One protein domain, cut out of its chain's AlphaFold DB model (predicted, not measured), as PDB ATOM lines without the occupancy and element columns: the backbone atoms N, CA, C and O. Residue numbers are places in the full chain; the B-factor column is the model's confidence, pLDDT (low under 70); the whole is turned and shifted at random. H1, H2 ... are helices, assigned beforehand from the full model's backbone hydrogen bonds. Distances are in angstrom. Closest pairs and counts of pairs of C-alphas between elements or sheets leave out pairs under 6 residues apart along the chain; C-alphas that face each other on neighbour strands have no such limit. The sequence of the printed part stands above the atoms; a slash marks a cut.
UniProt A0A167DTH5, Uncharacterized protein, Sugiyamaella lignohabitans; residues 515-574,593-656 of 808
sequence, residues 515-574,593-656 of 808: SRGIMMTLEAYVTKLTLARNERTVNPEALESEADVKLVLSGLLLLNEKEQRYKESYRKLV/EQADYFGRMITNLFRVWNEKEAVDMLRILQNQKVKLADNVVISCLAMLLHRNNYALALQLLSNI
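Overview. This is residues 515 to 574 and 593 to 656 of the 808 residues of an uncharacterized protein of Sugiyamaella lignohabitans (UniProt A0A167DTH5). Three helical hairpins, H1 with H2, H3 with H4 and H5 with H6, are stacked one after another into an up-and-down bundle of two layers. H1, H3 and H5 run side by side the same way in one layer, and H2, H4 and H6 make the other, where the long H2 crosses H4 steeply; residues 567 to 574, at the end of H2, stick out. The printed part has 124 residues with six named helices, H1 to H6 in order, and no named strand: it is all helix. It is compact, with a radius of gyration of the C-alphas of 15.2 A, yet elongated, spanning 53 by 30 by 24 A.

Arrangement. H1, residues 515 to 534, and H2, residues 546 to 571, form a hairpin at a shallow tilt of 23 degrees; H1 touches H2 with residues 515 to 522 alone, and the closest C-alphas, of Ser 515 and Leu 559, are 5.3 A apart. H3, residues 597 to 608, is the hub, touching four helices. It runs the same way as H1 at 4 degrees, with the C-alphas of Met 519 and Tyr 597 closest at 6.5 A. H2 touches H3 with residues 556 to 560 alone, closest at Asn 560 and Phe 598, C-alphas 6.1 A apart. H4, residues 611 to 623, forms a hairpin with H3 at 28 degrees; the closest C-alphas, of Phe 606 and Ala 614, are 6.2 A apart, and H3 touches H4 with residues 602 to 606 alone. H4 touches H2 at a steep tilt of 49 degrees, the same way, and H2 touches it with residues 549 to 557 alone; the C-alphas of Leu 553 and Met 617 are closest, at 6.4 A. H5, residues 630 to 642, touches H3 at 5 degrees, the same way, closest at Gly 599 and Val 632, C-alphas 5.6 A apart. H6, residues 646 to 655, forms a hairpin with H5 and touches H4; its closest C-alphas are Ala 649 to Leu 637, 5.9 A, and Asn 655 to Arg 619, 5.8 A. H1 and H6 are apart. In all six helices every O i to N i+4 pair is within hydrogen-bond range.

Along the chain. H1 begins at C-alpha 515 (34.573, -23.120, 143.750) and is 28.7 A long. H2 is 37.6 A long and ends at C-alpha 571 (51.566, -21.741, 146.283). H3 measures 16.1 A, H4 18.6 A, H5 18.2 A and H6 14.2 A, ending at C-alpha 655 (33.685, -40.741, 162.198).

Size, cuts and confidence. The C-alphas of Thr 537 and Val 574 are farthest apart, 54.0 A. Residues 575 to 592 are not printed, and C-alphas 574 and 593 are 19.3 A apart across the cut. The link from H1 to H2 is long, and residues 534 to 539 stand free. The mean pLDDT of the printed part is 78.5, with 18 residues under 70, among them 536 to 545 and 593 to 595.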
ATOM      1  N   SER A 515      35.088 -22.576 142.484       89.81
ATOM      2  CA  SER A 515      34.573 -23.120 143.750       89.81
ATOM      3  C   SER A 515      33.330 -22.360 144.233       89.81
ATOM      4  O   SER A 515      32.373 -22.972 144.706       89.81
ATOM      5  N   ARG A 516      33.287 -21.038 144.030       88.12
ATOM      6  CA  ARG A 516      32.118 -20.211 144.341       88.12
ATOM      7  C   ARG A 516      30.899 -20.616 143.511       88.12
ATOM      8  O   ARG A 516      29.816 -20.748 144.075       88.12
ATOM      9  N   GLY A 517      31.068 -20.847 142.209       90.31
ATOM     10  CA  GLY A 517      29.987 -21.288 141.326       90.31
ATOM     11  C   GLY A 517      29.396 -22.640 141.730       90.31
ATOM     12  O   GLY A 517      28.173 -22.801 141.731       90.31
ATOM     13  N   ILE A 518      30.246 -23.589 142.144       94.00
ATOM     14  CA  ILE A 518      29.800 -24.881 142.692       94.00
ATOM     15  C   ILE A 518      29.011 -24.668 143.987       94.00
ATOM     16  O   ILE A 518      27.889 -25.156 144.101       94.00
ATOM     17  N   MET A 519      29.558 -23.899 144.935       92.19
ATOM     18  CA  MET A 519      28.891 -23.621 146.210       92.19
ATOM     19  C   MET A 519      27.517 -22.971 146.000       92.19
ATOM     20  O   MET A 519      26.536 -23.450 146.551       92.19
ATOM     21  N   MET A 520      27.418 -21.946 145.150       91.38
ATOM     22  CA  MET A 520      26.151 -21.263 144.843       91.38
ATOM     23  C   MET A 520      25.119 -22.204 144.208       91.38
ATOM     24  O   MET A 520      23.921 -22.048 144.429       91.38
ATOM     25  N   THR A 521      25.572 -23.182 143.419       93.56
ATOM     26  CA  THR A 521      24.701 -24.209 142.821       93.56
ATOM     27  C   THR A 521      24.186 -25.172 143.878       93.56
ATOM     28  O   THR A 521      22.988 -25.432 143.933       93.56
ATOM     29  N   LEU A 522      25.060 -25.640 144.771       92.88
ATOM     30  CA  LEU A 522      24.662 -26.486 145.892       92.88
ATOM     31  C   LEU A 522      23.734 -25.747 146.867       92.88
ATOM     32  O   LEU A 522      22.741 -26.319 147.299       92.88
ATOM     33  N   GLU A 523      23.993 -24.477 147.183       90.00
ATOM     34  CA  GLU A 523      23.116 -23.663 148.038       90.00
ATOM     35  C   GLU A 523      21.730 -23.467 147.412       90.00
ATOM     36  O   GLU A 523      20.713 -23.624 148.096       90.00
ATOM     37  N   ALA A 524      21.671 -23.178 146.108       89.00
ATOM     38  CA  ALA A 524      20.411 -23.090 145.375       89.00
ATOM     39  C   ALA A 524      19.668 -24.439 145.382       89.00
ATOM     40  O   ALA A 524      18.455 -24.467 145.604       89.00
ATOM     41  N   TYR A 525      20.390 -25.553 145.216       89.25
ATOM     42  CA  TYR A 525      19.830 -26.902 145.270       89.25
ATOM     43  C   TYR A 525      19.264 -27.254 146.648       89.25
ATOM     44  O   TYR A 525      18.126 -27.693 146.765       89.25
ATOM     45  N   VAL A 526      20.002 -26.989 147.725       85.81
ATOM     46  CA  VAL A 526      19.513 -27.230 149.093       85.81
ATOM     47  C   VAL A 526      18.292 -26.366 149.400       85.81
ATOM     48  O   VAL A 526      17.322 -26.837 149.998       85.81
ATOM     49  N   THR A 527      18.289 -25.115 148.936       85.00
ATOM     50  CA  THR A 527      17.129 -24.227 149.073       85.00
ATOM     51  C   THR A 527      15.904 -24.797 148.349       85.00
ATOM     52  O   THR A 527      14.815 -24.793 148.920       85.00
ATOM     53  N   LYS A 528      16.083 -25.372 147.148       83.12
ATOM     54  CA  LYS A 528      15.028 -26.087 146.405       83.12
ATOM     55  C   LYS A 528      14.391 -27.194 147.233       83.12
ATOM     56  O   LYS A 528      13.171 -27.223 147.372       83.12
ATOM     57  N   LEU A 529      15.221 -28.085 147.776       79.06
ATOM     58  CA  LEU A 529      14.763 -29.223 148.577       79.06
ATOM     59  C   LEU A 529      13.987 -28.750 149.812       79.06
ATOM     60  O   LEU A 529      12.952 -29.308 150.167       79.06
ATOM     61  N   THR A 530      14.451 -27.662 150.425       76.75
ATOM     62  CA  THR A 530      13.825 -27.073 151.615       76.75
ATOM     63  C   THR A 530      12.453 -26.477 151.315       76.75
ATOM     64  O   THR A 530      11.507 -26.695 152.072       76.75
ATOM     65  N   LEU A 531      12.329 -25.731 150.213       77.44
ATOM     66  CA  LEU A 531      11.053 -25.158 149.779       77.44
ATOM     67  C   LEU A 531      10.047 -26.263 149.450       77.44
ATOM     68  O   LEU A 531       8.941 -26.251 149.987       77.44
ATOM     69  N   ALA A 532      10.466 -27.272 148.683       74.56
ATOM     70  CA  ALA A 532       9.620 -28.412 148.337       74.56
ATOM     71  C   ALA A 532       9.128 -29.180 149.580       74.56
ATOM     72  O   ALA A 532       7.971 -29.595 149.646       74.56
ATOM     73  N   ARG A 533       9.977 -29.312 150.610       69.69
ATOM     74  CA  ARG A 533       9.606 -29.917 151.898       69.69
ATOM     75  C   ARG A 533       8.565 -29.095 152.663       69.69
ATOM     76  O   ARG A 533       7.669 -29.664 153.287       69.69
ATOM     77  N   ASN A 534       8.687 -27.769 152.643       71.38
ATOM     78  CA  ASN A 534       7.774 -26.873 153.354       71.38
ATOM     79  C   ASN A 534       6.403 -26.767 152.671       71.38
ATOM     80  O   ASN A 534       5.399 -26.585 153.358       71.38
ATOM     81  N   GLU A 535       6.350 -26.922 151.347       70.00
ATOM     82  CA  GLU A 535       5.121 -26.791 150.556       70.00
ATOM     83  C   GLU A 535       4.153 -27.986 150.686       70.00
ATOM     84  O   GLU A 535       3.033 -27.901 150.195       70.00
ATOM     85  N   ARG A 536       4.509 -29.068 151.407       54.84
ATOM     86  CA  ARG A 536       3.657 -30.251 151.722       54.84
ATOM     87  C   ARG A 536       2.983 -30.953 150.524       54.84
ATOM     88  O   ARG A 536       2.205 -31.880 150.734       54.84
ATOM     89  N   THR A 537       3.268 -30.557 149.288       52.28
ATOM     90  CA  THR A 537       2.632 -31.069 148.062       52.28
ATOM     91  C   THR A 537       3.279 -32.343 147.523       52.28
ATOM     92  O   THR A 537       2.677 -33.031 146.704       52.28
ATOM     93  N   VAL A 538       4.477 -32.696 147.996       53.88
ATOM     94  CA  VAL A 538       5.215 -33.891 147.569       53.88
ATOM     95  C   VAL A 538       5.566 -34.731 148.793       53.88
ATOM     96  O   VAL A 538       5.943 -34.196 149.835       53.88
ATOM     97  N   ASN A 539       5.426 -36.051 148.664       50.09
ATOM     98  CA  ASN A 539       5.743 -37.011 149.716       50.09
ATOM     99  C   ASN A 539       7.201 -36.778 150.182       50.09
ATOM    100  O   ASN A 539       8.107 -36.912 149.358       50.09
ATOM    101  N   PRO A 540       7.466 -36.395 151.445       49.09
ATOM    102  CA  PRO A 540       8.798 -35.969 151.885       49.09
ATOM    103  C   PRO A 540       9.877 -37.053 151.723       49.09
ATOM    104  O   PRO A 540      11.042 -36.718 151.554       49.09
ATOM    105  N   GLU A 541       9.494 -38.332 151.687       52.03
ATOM    106  CA  GLU A 541      10.399 -39.459 151.406       52.03
ATOM    107  C   GLU A 541      10.857 -39.532 149.936       52.03
ATOM    108  O   GLU A 541      11.889 -40.127 149.644       52.03
ATOM    109  N   ALA A 542      10.135 -38.904 149.000       50.97
ATOM    110  CA  ALA A 542      10.525 -38.835 147.589       50.97
ATOM    111  C   ALA A 542      11.537 -37.707 147.292       50.97
ATOM    112  O   ALA A 542      12.176 -37.728 146.244       50.97
ATOM    113  N   LEU A 543      11.672 -36.729 148.199       52.69
ATOM    114  CA  LEU A 543      12.516 -35.528 148.060       52.69
ATOM    115  C   LEU A 543      13.941 -35.690 148.625       52.69
ATOM    116  O   LEU A 543      14.746 -34.769 148.536       52.69
ATOM    117  N   GLU A 544      14.254 -36.853 149.190       62.12
ATOM    118  CA  GLU A 544      15.573 -37.229 149.710       62.12
ATOM    119  C   GLU A 544      16.001 -38.548 149.046       62.12
ATOM    120  O   GLU A 544      16.317 -39.551 149.687       62.12
ATOM    121  N   SER A 545      15.921 -38.585 147.711       67.56
ATOM    122  CA  SER A 545      16.286 -39.777 146.953       67.56
ATOM    123  C   SER A 545      17.794 -40.022 147.054       67.56
ATOM    124  O   SER A 545      18.602 -39.100 147.185       67.56
ATOM    125  N   GLU A 546      18.216 -41.275 146.890       75.75
ATOM    126  CA  GLU A 546      19.640 -41.624 146.798       75.75
ATOM    127  C   GLU A 546      20.379 -40.778 145.734       75.75
ATOM    128  O   GLU A 546      21.575 -40.502 145.856       75.75
ATOM    129  N   ALA A 547      19.668 -40.324 144.696       81.06
ATOM    130  CA  ALA A 547      20.209 -39.465 143.652       81.06
ATOM    131  C   ALA A 547      20.522 -38.036 144.138       81.06
ATOM    132  O   ALA A 547      21.507 -37.457 143.673       81.06
ATOM    133  N   ASP A 548      19.740 -37.483 145.069       84.31
ATOM    134  CA  ASP A 548      19.956 -36.151 145.659       84.31
ATOM    135  C   ASP A 548      21.213 -36.134 146.527       84.31
ATOM    136  O   ASP A 548      22.090 -35.275 146.376       84.31
ATOM    137  N   VAL A 549      21.342 -37.156 147.379       82.44
ATOM    138  CA  VAL A 549      22.521 -37.364 148.228       82.44
ATOM    139  C   VAL A 549      23.769 -37.553 147.364       82.44
ATOM    140  O   VAL A 549      24.801 -36.927 147.616       82.44
ATOM    141  N   LYS A 550      23.682 -38.360 146.294       86.88
ATOM    142  CA  LYS A 550      24.790 -38.556 145.342       86.88
ATOM    143  C   LYS A 550      25.193 -37.262 144.640       86.88
ATOM    144  O   LYS A 550      26.393 -37.019 144.493       86.88
ATOM    145  N   LEU A 551      24.235 -36.436 144.214       90.44
ATOM    146  CA  LEU A 551      24.522 -35.160 143.556       90.44
ATOM    147  C   LEU A 551      25.282 -34.216 144.491       90.44
ATOM    148  O   LEU A 551      26.318 -33.671 144.104       90.44
ATOM    149  N   VAL A 552      24.798 -34.051 145.723       90.00
ATOM    150  CA  VAL A 552      25.407 -33.130 146.690       90.00
ATOM    151  C   VAL A 552      26.760 -33.631 147.167       90.00
ATOM    152  O   VAL A 552      27.709 -32.848 147.192       90.00
ATOM    153  N   LEU A 553      26.902 -34.929 147.436       89.25
ATOM    154  CA  LEU A 553      28.199 -35.528 147.743       89.25
ATOM    155  C   LEU A 553      29.204 -35.306 146.601       89.25
ATOM    156  O   LEU A 553      30.330 -34.872 146.846       89.25
ATOM    157  N   SER A 554      28.795 -35.553 145.355       91.50
ATOM    158  CA  SER A 554      29.655 -35.350 144.183       91.50
ATOM    159  C   SER A 554      30.036 -33.876 144.010       91.50
ATOM    160  O   SER A 554      31.193 -33.561 143.735       91.50
ATOM    161  N   GLY A 555      29.093 -32.958 144.235       92.75
ATOM    162  CA  GLY A 555      29.356 -31.521 144.218       92.75
ATOM    163  C   GLY A 555      30.324 -31.074 145.317       92.75
ATOM    164  O   GLY A 555      31.212 -30.270 145.044       92.75
ATOM    165  N   LEU A 556      30.218 -31.619 146.535       91.81
ATOM    166  CA  LEU A 556      31.151 -31.342 147.636       91.81
ATOM    167  C   LEU A 556      32.572 -31.831 147.332       91.81
ATOM    168  O   LEU A 556      33.540 -31.137 147.651       91.81
ATOM    169  N   LEU A 557      32.705 -32.999 146.700       91.56
ATOM    170  CA  LEU A 557      34.002 -33.521 146.267       91.56
ATOM    171  C   LEU A 557      34.648 -32.615 145.217       91.56
ATOM    172  O   LEU A 557      35.805 -32.226 145.383       91.56
ATOM    173  N   LEU A 558      33.883 -32.206 144.200       92.50
ATOM    174  CA  LEU A 558      34.346 -31.265 143.174       92.50
ATOM    175  C   LEU A 558      34.693 -29.891 143.761       92.50
ATOM    176  O   LEU A 558      35.673 -29.270 143.345       92.50
ATOM    177  N   LEU A 559      33.913 -29.414 144.738       91.88
ATOM    178  CA  LEU A 559      34.174 -28.164 145.448       91.88
ATOM    179  C   LEU A 559      35.531 -28.212 146.156       91.88
ATOM    180  O   LEU A 559      36.367 -27.333 145.933       91.88
ATOM    181  N   ASN A 560      35.764 -29.258 146.954       90.00
ATOM    182  CA  ASN A 560      37.030 -29.455 147.654       90.00
ATOM    183  C   ASN A 560      38.203 -29.599 146.669       90.00
ATOM    184  O   ASN A 560      39.238 -28.965 146.856       90.00
ATOM    185  N   GLU A 561      38.039 -30.371 145.591       89.62
ATOM    186  CA  GLU A 561      39.079 -30.551 144.574       89.62
ATOM    187  C   GLU A 561      39.473 -29.224 143.904       89.62
ATOM    188  O   GLU A 561      40.660 -28.897 143.809       89.62
ATOM    189  N   LYS A 562      38.497 -28.418 143.465       88.62
ATOM    190  CA  LYS A 562      38.787 -27.121 142.831       88.62
ATOM    191  C   LYS A 562      39.411 -26.125 143.798       88.62
ATOM    192  O   LYS A 562      40.302 -25.371 143.402       88.62
ATOM    193  N   GLU A 563      38.980 -26.132 145.054       85.50
ATOM    194  CA  GLU A 563      39.573 -25.286 146.088       85.50
ATOM    195  C   GLU A 563      41.038 -25.677 146.361       85.50
ATOM    196  O   GLU A 563      41.902 -24.802 146.470       85.50
ATOM    197  N   GLN A 564      41.350 -26.977 146.392       84.12
ATOM    198  CA  GLN A 564      42.721 -27.482 146.531       84.12
ATOM    199  C   GLN A 564      43.601 -27.108 145.332       84.12
ATOM    200  O   GLN A 564      44.672 -26.528 145.525       84.12
ATOM    201  N   ARG A 565      43.130 -27.331 144.096       82.69
ATOM    202  CA  ARG A 565      43.860 -26.953 142.867       82.69
ATOM    203  C   ARG A 565      44.187 -25.458 142.818       82.69
ATOM    204  O   ARG A 565      45.269 -25.070 142.369       82.69
ATOM    205  N   TYR A 566      43.272 -24.610 143.291       77.81
ATOM    206  CA  TYR A 566      43.513 -23.171 143.395       77.81
ATOM    207  C   TYR A 566      44.613 -22.854 144.421       77.81
ATOM    208  O   TYR A 566      45.559 -22.135 144.094       77.81
ATOM    209  N   LYS A 567      44.539 -23.442 145.626       77.88
ATOM    210  CA  LYS A 567      45.564 -23.284 146.678       77.88
ATOM    211  C   LYS A 567      46.947 -23.735 146.199       77.88
ATOM    212  O   LYS A 567      47.935 -23.049 146.447       77.88
ATOM    213  N   GLU A 568      47.028 -24.852 145.480       79.62
ATOM    214  CA  GLU A 568      48.279 -25.364 144.902       79.62
ATOM    215  C   GLU A 568      48.845 -24.453 143.810       79.62
ATOM    216  O   GLU A 568      50.042 -24.169 143.800       79.62
ATOM    217  N   SER A 569      47.990 -23.960 142.910       75.75
ATOM    218  CA  SER A 569      48.398 -23.027 141.851       75.75
ATOM    219  C   SER A 569      48.926 -21.713 142.431       75.75
ATOM    220  O   SER A 569      49.895 -21.161 141.917       75.75
ATOM    221  N   TYR A 570      48.326 -21.238 143.525       66.88
ATOM    222  CA  TYR A 570      48.764 -20.036 144.227       66.88
ATOM    223  C   TYR A 570      50.101 -20.242 144.953       66.88
ATOM    224  O   TYR A 570      50.999 -19.414 144.830       66.88
ATOM    225  N   ARG A 571      50.289 -21.385 145.632       69.50
ATOM    226  CA  ARG A 571      51.566 -21.741 146.283       69.50
ATOM    227  C   ARG A 571      52.746 -21.786 145.311       69.50
ATOM    228  O   ARG A 571      53.854 -21.468 145.711       69.50
ATOM    229  N   LYS A 572      52.519 -22.153 144.045       72.25
ATOM    230  CA  LYS A 572      53.562 -22.156 143.003       72.25
ATOM    231  C   LYS A 572      53.970 -20.755 142.526       72.25
ATOM    232  O   LYS A 572      55.022 -20.624 141.915       72.25
ATOM    233  N   LEU A 573      53.145 -19.734 142.763       63.09
ATOM    234  CA  LEU A 573      53.388 -18.353 142.325       63.09
ATOM    235  C   LEU A 573      54.082 -17.493 143.394       63.09
ATOM    236  O   LEU A 573      54.581 -16.422 143.063       63.09
ATOM    237  N   VAL A 574      54.125 -17.945 144.651       53.81
ATOM    238  CA  VAL A 574      54.771 -17.231 145.762       53.81
ATOM    239  C   VAL A 574      56.121 -17.902 146.070       53.81
ATOM    240  O   VAL A 574      56.124 -19.076 146.439       53.81
ATOM    241  N   GLU A 593      36.139 -12.896 149.134       42.41
ATOM    242  CA  GLU A 593      35.922 -13.853 148.043       42.41
ATOM    243  C   GLU A 593      36.743 -15.160 148.138       42.41
ATOM    244  O   GLU A 593      36.612 -16.023 147.278       42.41
ATOM    245  N   GLN A 594      37.573 -15.344 149.170       53.03
ATOM    246  CA  GLN A 594      38.386 -16.555 149.405       53.03
ATOM    247  C   GLN A 594      37.956 -17.280 150.687       53.03
ATOM    248  O   GLN A 594      38.763 -17.733 151.495       53.03
ATOM    249  N   ALA A 595      36.647 -17.343 150.913       58.09
ATOM    250  CA  ALA A 595      36.098 -18.065 152.044       58.09
ATOM    251  C   ALA A 595      36.305 -19.580 151.910       58.09
ATOM    252  O   ALA A 595      36.291 -20.106 150.802       58.09
ATOM    253  N   ASP A 596      36.410 -20.268 153.050       76.25
ATOM    254  CA  ASP A 596      36.254 -21.723 153.185       76.25
ATOM    255  C   ASP A 596      34.849 -22.142 152.704       76.25
ATOM    256  O   ASP A 596      33.912 -22.309 153.489       76.25
ATOM    257  N   TYR A 597      34.667 -22.183 151.382       82.56
ATOM    258  CA  TYR A 597      33.392 -22.442 150.724       82.56
ATOM    259  C   TYR A 597      32.935 -23.870 150.991       82.56
ATOM    260  O   TYR A 597      31.748 -24.099 151.229       82.56
ATOM    261  N   PHE A 598      33.880 -24.808 151.033       85.56
ATOM    262  CA  PHE A 598      33.624 -26.180 151.443       85.56
ATOM    263  C   PHE A 598      33.068 -26.257 152.874       85.56
ATOM    264  O   PHE A 598      31.979 -26.798 153.084       85.56
ATOM    265  N   GLY A 599      33.744 -25.647 153.855       83.62
ATOM    266  CA  GLY A 599      33.289 -25.620 155.245       83.62
ATOM    267  C   GLY A 599      31.958 -24.894 155.451       83.62
ATOM    268  O   GLY A 599      31.100 -25.350 156.219       83.62
ATOM    269  N   ARG A 600      31.738 -23.793 154.720       86.25
ATOM    270  CA  ARG A 600      30.456 -23.066 154.704       86.25
ATOM    271  C   ARG A 600      29.321 -23.928 154.169       86.25
ATOM    272  O   ARG A 600      28.282 -24.006 154.820       86.25
ATOM    273  N   MET A 601      29.530 -24.602 153.039       88.38
ATOM    274  CA  MET A 601      28.509 -25.464 152.444       88.38
ATOM    275  C   MET A 601      28.136 -26.608 153.388       88.38
ATOM    276  O   MET A 601      26.954 -26.861 153.604       88.38
ATOM    277  N   ILE A 602      29.124 -27.241 154.029       86.38
ATOM    278  CA  ILE A 602      28.879 -28.281 155.038       86.38
ATOM    279  C   ILE A 602      28.036 -27.736 156.190       86.38
ATOM    280  O   ILE A 602      27.024 -28.330 156.548       86.38
ATOM    281  N   THR A 603      28.401 -26.577 156.734       85.00
ATOM    282  CA  THR A 603      27.633 -25.948 157.820       85.00
ATOM    283  C   THR A 603      26.192 -25.640 157.381       85.00
ATOM    284  O   THR A 603      25.248 -25.853 158.144       85.00
ATOM    285  N   ASN A 604      25.998 -25.200 156.134       84.38
ATOM    286  CA  ASN A 604      24.676 -24.950 155.557       84.38
ATOM    287  C   ASN A 604      23.849 -26.236 155.390       84.38
ATOM    288  O   ASN A 604      22.651 -26.206 155.667       84.38
ATOM    289  N   LEU A 605      24.461 -27.372 155.036       84.56
ATOM    290  CA  LEU A 605      23.763 -28.665 154.977       84.56
ATOM    291  C   LEU A 605      23.170 -29.044 156.338       84.56
ATOM    292  O   LEU A 605      21.984 -29.355 156.422       84.56
ATOM    293  N   PHE A 606      23.948 -28.911 157.416       83.12
ATOM    294  CA  PHE A 606      23.454 -29.127 158.782       83.12
ATOM    295  C   PHE A 606      22.381 -28.110 159.191       83.12
ATOM    296  O   PHE A 606      21.529 -28.397 160.036       83.12
ATOM    297  N   ARG A 607      22.407 -26.904 158.615       81.19
ATOM    298  CA  ARG A 607      21.440 -25.852 158.936       81.19
ATOM    299  C   ARG A 607      20.087 -26.112 158.300       81.19
ATOM    300  O   ARG A 607      19.081 -25.890 158.971       81.19
ATOM    301  N   VAL A 608      20.065 -26.511 157.037       78.88
ATOM    302  CA  VAL A 608      18.847 -26.435 156.225       78.88
ATOM    303  C   VAL A 608      18.307 -27.818 155.835       78.88
ATOM    304  O   VAL A 608      17.097 -27.969 155.699       78.88
ATOM    305  N   TRP A 609      19.157 -28.842 155.728       76.56
ATOM    306  CA  TRP A 609      18.757 -30.179 155.268       76.56
ATOM    307  C   TRP A 609      18.661 -31.201 156.417       76.56
ATOM    308  O   TRP A 609      18.461 -30.846 157.581       76.56
ATOM    309  N   ASN A 610      18.746 -32.490 156.086       80.00
ATOM    310  CA  ASN A 610      18.539 -33.631 156.954       80.00
ATOM    311  C   ASN A 610      19.857 -33.961 157.646       80.00
ATOM    312  O   ASN A 610      20.854 -34.327 157.026       80.00
ATOM    313  N   GLU A 611      19.849 -33.838 158.966       83.25
ATOM    314  CA  GLU A 611      21.026 -34.050 159.799       83.25
ATOM    315  C   GLU A 611      21.574 -35.475 159.706       83.25
ATOM    316  O   GLU A 611      22.784 -35.664 159.814       83.25
ATOM    317  N   LYS A 612      20.712 -36.476 159.481       83.25
ATOM    318  CA  LYS A 612      21.141 -37.869 159.322       83.25
ATOM    319  C   LYS A 612      21.956 -38.035 158.042       83.25
ATOM    320  O   LYS A 612      23.078 -38.534 158.093       83.25
ATOM    321  N   GLU A 613      21.427 -37.549 156.923       81.75
ATOM    322  CA  GLU A 613      22.106 -37.607 155.626       81.75
ATOM    323  C   GLU A 613      23.390 -36.775 155.625       81.75
ATOM    324  O   GLU A 613      24.412 -37.217 155.107       81.75
ATOM    325  N   ALA A 614      23.378 -35.605 156.271       83.81
ATOM    326  CA  ALA A 614      24.565 -34.771 156.426       83.81
ATOM    327  C   ALA A 614      25.689 -35.495 157.191       83.81
ATOM    328  O   ALA A 614      26.850 -35.448 156.775       83.81
ATOM    329  N   VAL A 615      25.364 -36.215 158.273       84.69
ATOM    330  CA  VAL A 615      26.344 -37.030 159.017       84.69
ATOM    331  C   VAL A 615      26.860 -38.203 158.177       84.69
ATOM    332  O   VAL A 615      28.067 -38.464 158.177       84.69
ATOM    333  N   ASP A 616      25.986 -38.887 157.437       83.19
ATOM    334  CA  ASP A 616      26.384 -39.994 156.563       83.19
ATOM    335  C   ASP A 616      27.260 -39.520 155.389       83.19
ATOM    336  O   ASP A 616      28.259 -40.172 155.069       83.19
ATOM    337  N   MET A 617      26.972 -38.354 154.803       82.88
ATOM    338  CA  MET A 617      27.811 -37.727 153.774       82.88
ATOM    339  C   MET A 617      29.202 -37.380 154.307       82.88
ATOM    340  O   MET A 617      30.199 -37.686 153.652       82.88
ATOM    341  N   LEU A 618      29.300 -36.800 155.511       82.69
ATOM    342  CA  LEU A 618      30.600 -36.507 156.124       82.69
ATOM    343  C   LEU A 618      31.438 -37.772 156.333       82.69
ATOM    344  O   LEU A 618      32.643 -37.751 156.079       82.69
ATOM    345  N   ARG A 619      30.809 -38.886 156.728       83.19
ATOM    346  CA  ARG A 619      31.487 -40.186 156.830       83.19
ATOM    347  C   ARG A 619      32.064 -40.624 155.482       83.19
ATOM    348  O   ARG A 619      33.204 -41.077 155.423       83.19
ATOM    349  N   ILE A 620      31.298 -40.479 154.399       84.31
ATOM    350  CA  ILE A 620      31.760 -40.850 153.054       84.31
ATOM    351  C   ILE A 620      32.924 -39.952 152.611       84.31
ATOM    352  O   ILE A 620      33.938 -40.465 152.138       84.31
ATOM    353  N   LEU A 621      32.833 -38.636 152.827       83.94
ATOM    354  CA  LEU A 621      33.915 -37.689 152.520       83.94
ATOM    355  C   LEU A 621      35.211 -38.032 153.273       83.94
ATOM    356  O   LEU A 621      36.303 -37.986 152.704       83.94
ATOM    357  N   GLN A 622      35.098 -38.438 154.537       79.75
ATOM    358  CA  GLN A 622      36.243 -38.860 155.344       79.75
ATOM    359  C   GLN A 622      36.852 -40.178 154.875       79.75
ATOM    360  O   GLN A 622      38.078 -40.289 154.823       79.75
ATOM    361  N   ASN A 623      36.027 -41.147 154.467       82.19
ATOM    362  CA  ASN A 623      36.511 -42.383 153.845       82.19
ATOM    363  C   ASN A 623      37.288 -42.097 152.550       82.19
ATOM    364  O   ASN A 623      38.241 -42.806 152.232       82.19
ATOM    365  N   GLN A 624      36.947 -41.016 151.843       81.31
ATOM    366  CA  GLN A 624      37.702 -40.509 150.693       81.31
ATOM    367  C   GLN A 624      38.901 -39.615 151.070       81.31
ATOM    368  O   GLN A 624      39.491 -38.968 150.208       81.31
ATOM    369  N   LYS A 625      39.306 -39.600 152.348       80.44
ATOM    370  CA  LYS A 625      40.448 -38.839 152.888       80.44
ATOM    371  C   LYS A 625      40.321 -37.313 152.761       80.44
ATOM    372  O   LYS A 625      41.328 -36.607 152.843       80.44
ATOM    373  N   VAL A 626      39.105 -36.779 152.623       80.94
ATOM    374  CA  VAL A 626      38.873 -35.328 152.664       80.94
ATOM    375  C   VAL A 626      39.013 -34.836 154.107       80.94
ATOM    376  O   VAL A 626      38.267 -35.248 154.996       80.94
ATOM    377  N   LYS A 627      39.992 -33.957 154.360       74.88
ATOM    378  CA  LYS A 627      40.213 -33.363 155.686       74.88
ATOM    379  C   LYS A 627      39.239 -32.212 155.919       74.88
ATOM    380  O   LYS A 627      39.219 -31.251 155.157       74.88
ATOM    381  N   LEU A 628      38.469 -32.300 156.999       74.81
ATOM    382  CA  LEU A 628      37.594 -31.229 157.469       74.81
ATOM    383  C   LEU A 628      38.355 -30.335 158.442       74.81
ATOM    384  O   LEU A 628      39.110 -30.836 159.273       74.81
ATOM    385  N   ALA A 629      38.129 -29.027 158.361       76.12
ATOM    386  CA  ALA A 629      38.668 -28.097 159.339       76.12
ATOM    387  C   ALA A 629      37.956 -28.266 160.696       76.12
ATOM    388  O   ALA A 629      36.732 -28.436 160.762       76.12
ATOM    389  N   ASP A 630      38.720 -28.207 161.788       72.69
ATOM    390  CA  ASP A 630      38.215 -28.475 163.141       72.69
ATOM    391  C   ASP A 630      37.067 -27.534 163.537       72.69
ATOM    392  O   ASP A 630      36.115 -27.941 164.202       72.69
ATOM    393  N   ASN A 631      37.111 -26.277 163.094       73.50
ATOM    394  CA  ASN A 631      36.060 -25.283 163.331       73.50
ATOM    395  C   ASN A 631      34.724 -25.647 162.658       73.50
ATOM    396  O   ASN A 631      33.668 -25.418 163.253       73.50
ATOM    397  N   VAL A 632      34.748 -26.231 161.457       80.25
ATOM    398  CA  VAL A 632      33.543 -26.686 160.737       80.25
ATOM    399  C   VAL A 632      32.914 -27.856 161.483       80.25
ATOM    400  O   VAL A 632      31.716 -27.851 161.762       80.25
ATOM    401  N   VAL A 633      33.743 -28.819 161.883       78.25
ATOM    402  CA  VAL A 633      33.335 -29.964 162.703       78.25
ATOM    403  C   VAL A 633      32.684 -29.510 164.008       78.25
ATOM    404  O   VAL A 633      31.587 -29.958 164.342       78.25
ATOM    405  N   ILE A 634      33.337 -28.597 164.733       74.81
ATOM    406  CA  ILE A 634      32.825 -28.053 165.996       74.81
ATOM    407  C   ILE A 634      31.490 -27.337 165.770       74.81
ATOM    408  O   ILE A 634      30.565 -27.523 166.559       74.81
ATOM    409  N   SER A 635      31.362 -26.573 164.683       80.62
ATOM    410  CA  SER A 635      30.117 -25.878 164.337       80.62
ATOM    411  C   SER A 635      28.978 -26.865 164.065       80.62
ATOM    412  O   SER A 635      27.895 -26.719 164.629       80.62
ATOM    413  N   CYS A 636      29.229 -27.925 163.291       84.06
ATOM    414  CA  CYS A 636      28.231 -28.964 163.010       84.06
ATOM    415  C   CYS A 636      27.815 -29.715 164.285       84.06
ATOM    416  O   CYS A 636      26.627 -29.933 164.524       84.06
ATOM    417  N   LEU A 637      28.776 -30.052 165.153       77.62
ATOM    418  CA  LEU A 637      28.503 -30.667 166.455       77.62
ATOM    419  C   LEU A 637      27.647 -29.764 167.342       77.62
ATOM    420  O   LEU A 637      26.667 -30.232 167.921       77.62
ATOM    421  N   ALA A 638      27.986 -28.476 167.434       74.75
ATOM    422  CA  ALA A 638      27.210 -27.505 168.196       74.75
ATOM    423  C   ALA A 638      25.764 -27.416 167.684       74.75
ATOM    424  O   ALA A 638      24.832 -27.381 168.486       74.75
ATOM    425  N   MET A 639      25.552 -27.457 166.366       83.06
ATOM    426  CA  MET A 639      24.212 -27.431 165.771       83.06
ATOM    427  C   MET A 639      23.384 -28.677 166.111       83.06
ATOM    428  O   MET A 639      22.247 -28.536 166.564       83.06
ATOM    429  N   LEU A 640      23.960 -29.879 165.975       81.75
ATOM    430  CA  LEU A 640      23.295 -31.132 166.366       81.75
ATOM    431  C   LEU A 640      22.937 -31.136 167.860       81.75
ATOM    432  O   LEU A 640      21.855 -31.571 168.255       81.75
ATOM    433  N   LEU A 641      23.841 -30.616 168.694       71.62
ATOM    434  CA  LEU A 641      23.638 -30.479 170.134       71.62
ATOM    435  C   LEU A 641      22.496 -29.523 170.474       71.62
ATOM    436  O   LEU A 641      21.658 -29.865 171.308       71.62
ATOM    437  N   HIS A 642      22.459 -28.348 169.839       72.94
ATOM    438  CA  HIS A 642      21.405 -27.354 170.044       72.94
ATOM    439  C   HIS A 642      20.023 -27.876 169.639       72.94
ATOM    440  O   HIS A 642      19.026 -27.489 170.244       72.94
ATOM    441  N   ARG A 643      19.962 -28.774 168.651       79.12
ATOM    442  CA  ARG A 643      18.722 -29.407 168.173       79.12
ATOM    443  C   ARG A 643      18.372 -30.716 168.879       79.12
ATOM    444  O   ARG A 643      17.404 -31.370 168.511       79.12
ATOM    445  N   ASN A 644      19.113 -31.076 169.923       72.19
ATOM    446  CA  ASN A 644      18.908 -32.283 170.721       72.19
ATOM    447  C   ASN A 644      19.137 -33.627 169.981       72.19
ATOM    448  O   ASN A 644      18.673 -34.670 170.448       72.19
ATOM    449  N   ASN A 645      19.907 -33.649 168.884       79.31
ATOM    450  CA  ASN A 645      20.171 -34.846 168.065       79.31
ATOM    451  C   ASN A 645      21.491 -35.553 168.435       79.31
ATOM    452  O   ASN A 645      22.426 -35.708 167.648       79.31
ATOM    453  N   TYR A 646      21.562 -36.028 169.681       73.50
ATOM    454  CA  TYR A 646      22.780 -36.586 170.291       73.50
ATOM    455  C   TYR A 646      23.294 -37.883 169.664       73.50
ATOM    456  O   TYR A 646      24.501 -38.109 169.668       73.50
ATOM    457  N   ALA A 647      22.408 -38.746 169.159       78.25
ATOM    458  CA  ALA A 647      22.817 -39.995 168.512       78.25
ATOM    459  C   ALA A 647      23.651 -39.709 167.253       78.25
ATOM    460  O   ALA A 647      24.728 -40.274 167.084       78.25
ATOM    461  N   LEU A 648      23.197 -38.748 166.445       82.75
ATOM    462  CA  LEU A 648      23.909 -38.268 165.264       82.75
ATOM    463  C   LEU A 648      25.192 -37.522 165.637       82.75
ATOM    464  O   LEU A 648      26.211 -37.693 164.978       82.75
ATOM    465  N   ALA A 649      25.187 -36.754 166.730       79.19
ATOM    466  CA  ALA A 649      26.398 -36.091 167.210       79.19
ATOM    467  C   ALA A 649      27.480 -37.095 167.652       79.19
ATOM    468  O   ALA A 649      28.656 -36.903 167.353       79.19
ATOM    469  N   LEU A 650      27.095 -38.192 168.315       76.25
ATOM    470  CA  LEU A 650      28.014 -39.285 168.647       76.25
ATOM    471  C   LEU A 650      28.532 -40.000 167.399       76.25
ATOM    472  O   LEU A 650      29.726 -40.271 167.320       76.25
ATOM    473  N   GLN A 651      27.655 -40.269 166.430       81.44
ATOM    474  CA  GLN A 651      28.038 -40.858 165.146       81.44
ATOM    475  C   GLN A 651      29.020 -39.950 164.386       81.44
ATOM    476  O   GLN A 651      30.000 -40.422 163.817       81.44
ATOM    477  N   LEU A 652      28.817 -38.633 164.421       81.94
ATOM    478  CA  LEU A 652      29.746 -37.673 163.834       81.94
ATOM    479  C   LEU A 652      31.120 -37.736 164.528       81.94
ATOM    480  O   LEU A 652      32.143 -37.862 163.856       81.94
ATOM    481  N   LEU A 653      31.150 -37.734 165.866       77.81
ATOM    482  CA  LEU A 653      32.386 -37.866 166.651       77.81
ATOM    483  C   LEU A 653      33.117 -39.196 166.420       77.81
ATOM    484  O   LEU A 653      34.351 -39.223 166.433       77.81
ATOM    485  N   SER A 654      32.392 -40.298 166.200       74.19
ATOM    486  CA  SER A 654      33.026 -41.578 165.871       74.19
ATOM    487  C   SER A 654      33.706 -41.553 164.510       74.19
ATOM    488  O   SER A 654      34.752 -42.177 164.356       74.19
ATOM    489  N   ASN A 655      33.167 -40.789 163.562       73.25
ATOM    490  CA  ASN A 655      33.685 -40.741 162.198       73.25
ATOM    491  C   ASN A 655      34.899 -39.797 162.064       73.25
ATOM    492  O   ASN A 655      35.803 -40.057 161.271       73.25
ATOM    493  N   ILE A 656      34.993 -38.732 162.872       70.38
ATOM    494  CA  ILE A 656      36.076 -37.742 162.753       70.38
ATOM    495  C   ILE A 656      37.323 -38.151 163.546       70.38
ATOM    496  O   ILE A 656      37.319 -38.187 164.775       70.38
TER     497      ILE A 656